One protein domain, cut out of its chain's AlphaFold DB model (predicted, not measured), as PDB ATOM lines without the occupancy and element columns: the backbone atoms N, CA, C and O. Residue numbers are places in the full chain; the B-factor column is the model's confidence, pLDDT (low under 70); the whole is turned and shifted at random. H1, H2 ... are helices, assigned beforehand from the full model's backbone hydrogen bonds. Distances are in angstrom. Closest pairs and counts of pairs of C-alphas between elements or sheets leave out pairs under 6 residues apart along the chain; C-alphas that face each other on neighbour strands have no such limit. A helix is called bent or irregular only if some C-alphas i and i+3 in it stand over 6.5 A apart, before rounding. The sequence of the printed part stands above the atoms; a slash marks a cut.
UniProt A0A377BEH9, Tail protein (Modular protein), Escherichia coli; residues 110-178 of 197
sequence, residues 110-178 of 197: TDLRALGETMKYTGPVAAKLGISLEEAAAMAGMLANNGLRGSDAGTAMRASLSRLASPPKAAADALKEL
ATOM      1  N   THR A 110     -11.820 -55.790  40.153       95.00
ATOM      2  CA  THR A 110     -11.036 -56.511  39.136       95.00
ATOM      3  C   THR A 110     -11.245 -58.020  39.250       95.00
ATOM      4  O   THR A 110     -11.914 -58.498  40.160       95.00
ATOM      5  N   ASP A 111     -10.662 -58.775  38.328       96.00
ATOM      6  CA  ASP A 111     -10.653 -60.237  38.330       96.00
ATOM      7  C   ASP A 111      -9.256 -60.768  37.972       96.00
ATOM      8  O   ASP A 111      -8.346 -60.004  37.630       96.00
ATOM      9  N   LEU A 112      -9.061 -62.084  38.077       95.81
ATOM     10  CA  LEU A 112      -7.765 -62.706  37.803       95.81
ATOM     11  C   LEU A 112      -7.287 -62.466  36.359       95.81
ATOM     12  O   LEU A 112      -6.092 -62.253  36.150       95.81
ATOM     13  N   ARG A 113      -8.194 -62.441  35.371       96.50
ATOM     14  CA  ARG A 113      -7.836 -62.201  33.963       96.50
ATOM     15  C   ARG A 113      -7.368 -60.770  33.762       96.50
ATOM     16  O   ARG A 113      -6.295 -60.543  33.209       96.50
ATOM     17  N   ALA A 114      -8.125 -59.808  34.280       97.00
ATOM     18  CA  ALA A 114      -7.786 -58.395  34.228       97.00
ATOM     19  C   ALA A 114      -6.473 -58.096  34.971       97.00
ATOM     20  O   ALA A 114      -5.664 -57.288  34.507       97.00
ATOM     21  N   LEU A 115      -6.206 -58.763  36.096       96.62
ATOM     22  CA  LEU A 115      -4.910 -58.666  36.772       96.62
ATOM     23  C   LEU A 115      -3.781 -59.274  35.935       96.62
ATOM     24  O   LEU A 115      -2.736 -58.641  35.796       96.62
ATOM     25  N   GLY A 116      -3.991 -60.447  35.334       96.31
ATOM     26  CA  GLY A 116      -3.027 -61.065  34.422       96.31
ATOM     27  C   GLY A 116      -2.678 -60.159  33.238       96.31
ATOM     28  O   GLY A 116      -1.502 -59.924  32.952       96.31
ATOM     29  N   GLU A 117      -3.686 -59.559  32.600       97.38
ATOM     30  CA  GLU A 117      -3.496 -58.567  31.538       97.38
ATOM     31  C   GLU A 117      -2.740 -57.326  32.020       97.38
ATOM     32  O   GLU A 117      -1.846 -56.842  31.329       97.38
ATOM     33  N   THR A 118      -3.065 -56.820  33.210       97.38
ATOM     34  CA  THR A 118      -2.374 -55.668  33.802       97.38
ATOM     35  C   THR A 118      -0.891 -55.987  34.017       97.38
ATOM     36  O   THR A 118      -0.007 -55.235  33.592       97.38
ATOM     37  N   MET A 119      -0.602 -57.139  34.625       96.69
ATOM     38  CA  MET A 119       0.753 -57.583  34.947       96.69
ATOM     39  C   MET A 119       1.582 -57.903  33.705       96.69
ATOM     40  O   MET A 119       2.778 -57.627  33.694       96.69
ATOM     41  N   LYS A 120       0.964 -58.363  32.611       96.06
ATOM     42  CA  LYS A 120       1.647 -58.544  31.320       96.06
ATOM     43  C   LYS A 120       2.387 -57.282  30.856       96.06
ATOM     44  O   LYS A 120       3.464 -57.389  30.271       96.06
ATOM     45  N   TYR A 121       1.832 -56.095  31.107       94.81
ATOM     46  CA  TYR A 121       2.464 -54.822  30.741       94.81
ATOM     47  C   TYR A 121       3.321 -54.237  31.864       94.81
ATOM     48  O   TYR A 121       4.380 -53.664  31.589       94.81
ATOM     49  N   THR A 122       2.866 -54.360  33.111       93.31
ATOM     50  CA  THR A 122       3.482 -53.680  34.255       93.31
ATOM     51  C   THR A 122       4.567 -54.503  34.934       93.31
ATOM     52  O   THR A 122       5.584 -53.935  35.325       93.31
ATOM     53  N   GLY A 123       4.388 -55.819  35.045       94.06
ATOM     54  CA  GLY A 123       5.249 -56.734  35.799       94.06
ATOM     55  C   GLY A 123       6.739 -56.576  35.482       94.06
ATOM     56  O   GLY A 123       7.507 -56.284  36.398       94.06
ATOM     57  N   PRO A 124       7.166 -56.633  34.201       92.25
ATOM     58  CA  PRO A 124       8.577 -56.464  33.842       92.25
ATOM     59  C   PRO A 124       9.180 -55.115  34.265       92.25
ATOM     60  O   PRO A 124      10.353 -55.042  34.626       92.25
ATOM     61  N   VAL A 125       8.396 -54.031  34.207       92.00
ATOM     62  CA  VAL A 125       8.869 -52.688  34.581       92.00
ATOM     63  C   VAL A 125       8.873 -52.520  36.098       92.00
ATOM     64  O   VAL A 125       9.842 -51.993  36.634       92.00
ATOM     65  N   ALA A 126       7.841 -53.006  36.790       92.88
ATOM     66  CA  ALA A 126       7.759 -52.993  38.246       92.88
ATOM     67  C   ALA A 126       8.932 -53.756  38.877       92.88
ATOM     68  O   ALA A 126       9.672 -53.181  39.674       92.88
ATOM     69  N   ALA A 127       9.181 -54.990  38.430       92.38
ATOM     70  CA  ALA A 127      10.290 -55.804  38.918       92.38
ATOM     71  C   ALA A 127      11.653 -55.129  38.687       92.38
ATOM     72  O   ALA A 127      12.506 -55.123  39.574       92.38
ATOM     73  N   LYS A 128      11.852 -54.485  37.525       89.12
ATOM     74  CA  LYS A 128      13.080 -53.727  37.232       89.12
ATOM     75  C   LYS A 128      13.297 -52.549  38.190       89.12
ATOM     76  O   LYS A 128      14.441 -52.191  38.456       89.12
ATOM     77  N   LEU A 129      12.220 -51.947  38.687       88.88
ATOM     78  CA  LEU A 129      12.263 -50.840  39.645       88.88
ATOM     79  C   LEU A 129      12.299 -51.302  41.104       88.88
ATOM     80  O   LEU A 129      12.263 -50.463  41.998       88.88
ATOM     81  N   GLY A 130      12.375 -52.612  41.350       88.38
ATOM     82  CA  GLY A 130      12.348 -53.170  42.700       88.38
ATOM     83  C   GLY A 130      10.974 -53.099  43.368       88.38
ATOM     84  O   GLY A 130      10.884 -53.321  44.570       88.38
ATOM     85  N   ILE A 131       9.915 -52.807  42.607       92.88
ATOM     86  CA  ILE A 131       8.539 -52.838  43.103       92.88
ATOM     87  C   ILE A 131       8.134 -54.301  43.264       92.88
ATOM     88  O   ILE A 131       8.285 -55.107  42.341       92.88
ATOM     89  N   SER A 132       7.619 -54.637  44.442       96.12
ATOM     90  CA  SER A 132       7.167 -55.986  44.767       96.12
ATOM     91  C   SER A 132       5.888 -56.371  44.016       96.12
ATOM     92  O   SER A 132       5.155 -55.527  43.491       96.12
ATOM     93  N   LEU A 133       5.598 -57.674  43.980       96.94
ATOM     94  CA  LEU A 133       4.357 -58.190  43.404       96.94
ATOM     95  C   LEU A 133       3.127 -57.610  44.116       96.94
ATOM     96  O   LEU A 133       2.158 -57.232  43.465       96.94
ATOM     97  N   GLU A 134       3.178 -57.515  45.442       96.94
ATOM     98  CA  GLU A 134       2.105 -57.001  46.288       96.94
ATOM     99  C   GLU A 134       1.819 -55.533  46.004       96.94
ATOM    100  O   GLU A 134       0.662 -55.155  45.834       96.94
ATOM    101  N   GLU A 135       2.860 -54.707  45.889       96.00
ATOM    102  CA  GLU A 135       2.707 -53.295  45.537       96.00
ATOM    103  C   GLU A 135       2.145 -53.137  44.125       96.00
ATOM    104  O   GLU A 135       1.219 -52.353  43.907       96.00
ATOM    105  N   ALA A 136       2.649 -53.914  43.161       96.31
ATOM    106  CA  ALA A 136       2.133 -53.898  41.798       96.31
ATOM    107  C   ALA A 136       0.656 -54.324  41.735       96.31
ATOM    108  O   ALA A 136      -0.139 -53.686  41.042       96.31
ATOM    109  N   ALA A 137       0.270 -55.359  42.484       96.69
ATOM    110  CA  ALA A 137      -1.102 -55.854  42.543       96.69
ATOM    111  C   ALA A 137      -2.035 -54.867  43.257       96.69
ATOM    112  O   ALA A 137      -3.151 -54.635  42.794       96.69
ATOM    113  N   ALA A 138      -1.567 -54.225  44.329       95.88
ATOM    114  CA  ALA A 138      -2.308 -53.179  45.024       95.88
ATOM    115  C   ALA A 138      -2.547 -51.962  44.119       95.88
ATOM    116  O   ALA A 138      -3.672 -51.470  44.030       95.88
ATOM    117  N   MET A 139      -1.523 -51.509  43.389       95.00
ATOM    118  CA  MET A 139      -1.666 -50.433  42.405       95.00
ATOM    119  C   MET A 139      -2.662 -50.807  41.296       95.00
ATOM    120  O   MET A 139      -3.514 -49.993  40.942       95.00
ATOM    121  N   ALA A 140      -2.604 -52.041  40.783       96.25
ATOM    122  CA  ALA A 140      -3.557 -52.537  39.792       96.25
ATOM    123  C   ALA A 140      -4.997 -52.534  40.336       96.25
ATOM    124  O   ALA A 140      -5.912 -52.055  39.667       96.25
ATOM    125  N   GLY A 141      -5.196 -52.999  41.572       95.38
ATOM    126  CA  GLY A 141      -6.501 -52.981  42.234       95.38
ATOM    127  C   GLY A 141      -7.043 -51.565  42.468       95.38
ATOM    128  O   GLY A 141      -8.226 -51.301  42.252       95.38
ATOM    129  N   MET A 142      -6.180 -50.616  42.841       95.00
ATOM    130  CA  MET A 142      -6.561 -49.206  42.987       95.00
ATOM    131  C   MET A 142      -7.015 -48.589  41.662       95.00
ATOM    132  O   MET A 142      -7.989 -47.835  41.636       95.00
ATOM    133  N   LEU A 143      -6.354 -48.912  40.549       94.94
ATOM    134  CA  LEU A 143      -6.793 -48.471  39.223       94.94
ATOM    135  C   LEU A 143      -8.132 -49.098  38.833       94.94
ATOM    136  O   LEU A 143      -9.009 -48.389  38.339       94.94
ATOM    137  N   ALA A 144      -8.326 -50.381  39.143       95.88
ATOM    138  CA  ALA A 144      -9.570 -51.082  38.852       95.88
ATOM    139  C   ALA A 144     -10.770 -50.480  39.595       95.88
ATOM    140  O   ALA A 144     -11.837 -50.305  39.007       95.88
ATOM    141  N   ASN A 145     -10.580 -50.054  40.848       95.25
ATOM    142  CA  ASN A 145     -11.593 -49.304  41.600       95.25
ATOM    143  C   ASN A 145     -11.965 -47.963  40.945       95.25
ATOM    144  O   ASN A 145     -13.082 -47.488  41.121       95.25
ATOM    145  N   ASN A 146     -11.061 -47.384  40.155       93.62
ATOM    146  CA  ASN A 146     -11.296 -46.170  39.373       93.62
ATOM    147  C   ASN A 146     -11.750 -46.462  37.929       93.62
ATOM    148  O   ASN A 146     -11.759 -45.566  37.088       93.62
ATOM    149  N   GLY A 147     -12.122 -47.709  37.623       92.69
ATOM    150  CA  GLY A 147     -12.636 -48.126  36.317       92.69
ATOM    151  C   GLY A 147     -11.569 -48.499  35.283       92.69
ATOM    152  O   GLY A 147     -11.926 -48.915  34.184       92.69
ATOM    153  N   LEU A 148     -10.279 -48.404  35.619       94.69
ATOM    154  CA  LEU A 148      -9.174 -48.805  34.747       94.69
ATOM    155  C   LEU A 148      -8.732 -50.223  35.102       94.69
ATOM    156  O   LEU A 148      -8.169 -50.450  36.165       94.69
ATOM    157  N   ARG A 149      -8.952 -51.188  34.210       94.75
ATOM    158  CA  ARG A 149      -8.628 -52.606  34.445       94.75
ATOM    159  C   ARG A 149      -8.013 -53.247  33.209       94.75
ATOM    160  O   ARG A 149      -8.096 -52.690  32.117       94.75
ATOM    161  N   GLY A 150      -7.400 -54.413  33.383       96.06
ATOM    162  CA  GLY A 150      -6.814 -55.155  32.271       96.06
ATOM    163  C   GLY A 150      -5.714 -54.372  31.559       96.06
ATOM    164  O   GLY A 150      -4.883 -53.698  32.178       96.06
ATOM    165  N   SER A 151      -5.722 -54.443  30.233       96.06
ATOM    166  CA  SER A 151      -4.746 -53.744  29.387       96.06
ATOM    167  C   SER A 151      -4.667 -52.216  29.588       96.06
ATOM    168  O   SER A 151      -3.563 -51.666  29.498       96.06
ATOM    169  N   ASP A 152      -5.770 -51.535  29.925       95.81
ATOM    170  CA  ASP A 152      -5.776 -50.084  30.178       95.81
ATOM    171  C   ASP A 152      -4.977 -49.737  31.438       95.81
ATOM    172  O   ASP A 152      -4.091 -48.875  31.411       95.81
ATOM    173  N   ALA A 153      -5.229 -50.468  32.530       95.62
ATOM    174  CA  ALA A 153      -4.461 -50.337  33.765       95.62
ATOM    175  C   ALA A 153      -2.985 -50.665  33.526       95.62
ATOM    176  O   ALA A 153      -2.110 -49.890  33.911       95.62
ATOM    177  N   GLY A 154      -2.701 -51.768  32.825       95.25
ATOM    178  CA  GLY A 154      -1.335 -52.181  32.506       95.25
ATOM    179  C   GLY A 154      -0.561 -51.118  31.723       95.25
ATOM    180  O   GLY A 154       0.588 -50.805  32.040       95.25
ATOM    181  N   THR A 155      -1.202 -50.501  30.733       95.00
ATOM    182  CA  THR A 155      -0.591 -49.441  29.921       95.00
ATOM    183  C   THR A 155      -0.350 -48.174  30.740       95.00
ATOM    184  O   THR A 155       0.749 -47.612  30.691       95.00
ATOM    185  N   ALA A 156      -1.335 -47.745  31.534       93.56
ATOM    186  CA  ALA A 156      -1.225 -46.561  32.384       93.56
ATOM    187  C   ALA A 156      -0.141 -46.720  33.463       93.56
ATOM    188  O   ALA A 156       0.687 -45.822  33.657       93.56
ATOM    189  N   MET A 157      -0.092 -47.880  34.125       93.69
ATOM    190  CA  MET A 157       0.939 -48.209  35.112       93.69
ATOM    191  C   MET A 157       2.316 -48.249  34.470       93.69
ATOM    192  O   MET A 157       3.224 -47.566  34.939       93.69
ATOM    193  N   ARG A 158       2.483 -48.988  33.366       93.38
ATOM    194  CA  ARG A 158       3.758 -49.061  32.646       93.38
ATOM    195  C   ARG A 158       4.260 -47.672  32.259       93.38
ATOM    196  O   ARG A 158       5.445 -47.391  32.443       93.38
ATOM    197  N   ALA A 159       3.389 -46.809  31.736       91.88
ATOM    198  CA  ALA A 159       3.747 -45.444  31.361       91.88
ATOM    199  C   ALA A 159       4.180 -44.611  32.578       91.88
ATOM    200  O   ALA A 159       5.201 -43.925  32.516       91.88
ATOM    201  N   SER A 160       3.447 -44.710  33.687       89.81
ATOM    202  CA  SER A 160       3.742 -43.989  34.930       89.81
ATOM    203  C   SER A 160       5.064 -44.446  35.551       89.81
ATOM    204  O   SER A 160       5.936 -43.623  35.821       89.81
ATOM    205  N   LEU A 161       5.265 -45.760  35.682       88.75
ATOM    206  CA  LEU A 161       6.500 -46.349  36.202       88.75
ATOM    207  C   LEU A 161       7.705 -46.033  35.309       88.75
ATOM    208  O   LEU A 161       8.771 -45.691  35.810       88.75
ATOM    209  N   SER A 162       7.537 -46.078  33.983       86.81
ATOM    210  CA  SER A 162       8.617 -45.729  33.048       86.81
ATOM    211  C   SER A 162       9.020 -44.257  33.161       86.81
ATOM    212  O   SER A 162      10.206 -43.945  33.101       86.81
ATOM    213  N   ARG A 163       8.053 -43.348  33.355       83.88
ATOM    214  CA  ARG A 163       8.326 -41.919  33.583       83.88
ATOM    215  C   ARG A 163       8.990 -41.663  34.931       83.88
ATOM    216  O   ARG A 163       9.785 -40.741  35.023       83.88
ATOM    217  N   LEU A 164       8.690 -42.459  35.953       76.62
ATOM    218  CA  LEU A 164       9.365 -42.355  37.245       76.62
ATOM    219  C   LEU A 164      10.815 -42.855  37.165       76.62
ATOM    220  O   LEU A 164      11.717 -42.222  37.700       76.62
ATOM    221  N   ALA A 165      11.037 -43.955  36.443       75.38
ATOM    222  CA  ALA A 165      12.356 -44.546  36.219       75.38
ATOM    223  C   ALA A 165      13.281 -43.686  35.351       75.38
ATOM    224  O   ALA A 165      14.504 -43.776  35.431       75.38
ATOM    225  N   SER A 166      12.701 -42.934  34.421       75.38
ATOM    226  CA  SER A 166      13.423 -42.087  33.478       75.38
ATOM    227  C   SER A 166      12.580 -40.844  33.197       75.38
ATOM    228  O   SER A 166      11.864 -40.793  32.188       75.38
ATOM    229  N   PRO A 167      12.618 -39.851  34.106       70.12
ATOM    230  CA  PRO A 167      11.824 -38.644  33.960       70.12
ATOM    231  C   PRO A 167      12.200 -37.903  32.675       70.12
ATOM    232  O   PRO A 167      13.382 -37.835  32.322       70.12
ATOM    233  N   PRO A 168      11.220 -37.329  31.950       73.94
ATOM    234  CA  PRO A 168      11.504 -36.446  30.824       73.94
ATOM    235  C   PRO A 168      12.475 -35.338  31.245       73.94
ATOM    236  O   PRO A 168      12.382 -34.866  32.375       73.94
ATOM    237  N   LYS A 169      13.358 -34.886  30.340       70.19
ATOM    238  CA  LYS A 169      14.427 -33.911  30.652       70.19
ATOM    239  C   LYS A 169      13.949 -32.733  31.503       70.19
ATOM    240  O   LYS A 169      14.516 -32.503  32.553       70.19
ATOM    241  N   ALA A 170      12.831 -32.101  31.139       70.56
ATOM    242  CA  ALA A 170      12.267 -30.990  31.909       70.56
ATOM    243  C   ALA A 170      11.916 -31.350  33.370       70.56
ATOM    244  O   ALA A 170      12.115 -30.542  34.268       70.56
ATOM    245  N   ALA A 171      11.417 -32.564  33.624       65.25
ATOM    246  CA  ALA A 171      11.140 -33.044  34.976       65.25
ATOM    247  C   ALA A 171      12.428 -33.436  35.715       65.25
ATOM    248  O   ALA A 171      12.550 -33.166  36.903       65.25
ATOM    249  N   ALA A 172      13.400 -34.036  35.022       66.62
ATOM    250  CA  ALA A 172      14.711 -34.345  35.593       66.62
ATOM    251  C   ALA A 172      15.482 -33.069  35.981       66.62
ATOM    252  O   ALA A 172      16.079 -33.016  37.053       66.62
ATOM    253  N   ASP A 173      15.422 -32.036  35.140       70.88
ATOM    254  CA  ASP A 173      16.050 -30.734  35.363       70.88
ATOM    255  C   ASP A 173      15.396 -30.013  36.551       70.88
ATOM    256  O   ASP A 173      16.105 -29.555  37.445       70.88
ATOM    257  N   ALA A 174      14.059 -30.018  36.640       68.12
ATOM    258  CA  ALA A 174      13.330 -29.458  37.782       68.12
ATOM    259  C   ALA A 174      13.603 -30.215  39.098       68.12
ATOM    260  O   ALA A 174      13.758 -29.602  40.150       68.12
ATOM    261  N   LEU A 175      13.698 -31.549  39.062       65.75
ATOM    262  CA  LEU A 175      14.049 -32.353  40.241       65.75
ATOM    263  C   LEU A 175      15.489 -32.090  40.700       65.75
ATOM    264  O   LEU A 175      15.742 -31.991  41.901       65.75
ATOM    265  N   LYS A 176      16.413 -31.905  39.752       67.88
ATOM    266  CA  LYS A 176      17.801 -31.518  40.028       67.88
ATOM    267  C   LYS A 176      17.893 -30.117  40.638       67.88
ATOM    268  O   LYS A 176      18.682 -29.917  41.557       67.88
ATOM    269  N   GLU A 177      17.079 -29.176  40.169       66.25
ATOM    270  CA  GLU A 177      16.981 -27.816  40.716       66.25
ATOM    271  C   GLU A 177      16.412 -27.803  42.148       66.25
ATOM    272  O   GLU A 177      16.833 -27.005  42.980       66.25
ATOM    273  N   LEU A 178      15.532 -28.757  42.470       65.75
ATOM    274  CA  LEU A 178      14.977 -28.971  43.812       65.75
ATOM    275  C   LEU A 178      15.875 -29.821  44.735       65.75
ATOM    276  O   LEU A 178      15.487 -30.107  45.866       65.75
TER     277      LEU A 178
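Overview. This is residues 110 to 178 of the 197 residues of the protein "Tail protein (Modular protein)" of Escherichia coli (UniProt A0A377BEH9). Two long helices, H1 and H3, lie side by side and run the same way, and H2 crosses over one side of this pair. The short H4 lies beyond the far end of H3 and touches no helix, which draws the outline out lengthwise. The printed part has 69 residues with four named helices, H1, H2, H3 and H4 along the chain, and no named strand; its class is all helix. It is only just compact, close to loose, with a radius of gyration of the C-alphas of 13.1 A, and elongated, with spans of 43 by 23 by 15 A.

Arrangement. H1, residues 112 to 128, has a kink of 55 degrees near residue 121 and is irregular, with C-alphas 121 and 124 7.0 A apart. It touches H3, residues 150 to 165, at a shallow tilt of 13 degrees, the same way; their closest C-alphas, those of Thr 118 and Gly 154, are 3.9 A apart. H2, residues 133 to 145, touches H1 at a steep tilt of 49 degrees, opposite ways, with the C-alphas of Ala 126 and Ala 136 closest at 6.7 A. With residues 140 to 144 alone, H2 touches residues 153 to 157 of H3 at a steep tilt of 57 degrees, opposite ways; the closest C-alphas, those of Leu 143 and Ala 153, are 6.2 A apart. The helix packing is mostly crossed, but only just: 1 of these 3 pairs is at a shallow tilt. H4, residues 169 to 177, is apart from H1, H2 and H3. Every O i to N i+4 pair is within hydrogen-bond range in H2, H3 and H4, and 10 of 13 are in H1.

Along the chain. H1 begins at C-alpha 112 (-7.765, -62.706, 37.803) and is 22.7 A long. H3 ends at C-alpha 165 (12.356, -44.546, 36.219) after 22.3 A. H2 measures 18.3 A and H4 12.0 A, the latter ending at C-alpha 177 (16.981, -27.816, 40.716).

Size, cuts and confidence. The two C-alphas farthest apart, those of Arg 113 and Glu 177, are 42.9 A apart. The printed part has no cut, and its three links are tight. The mean pLDDT of the printed part is 88.9; residues 171 to 172 and 174 to 178 are under 70.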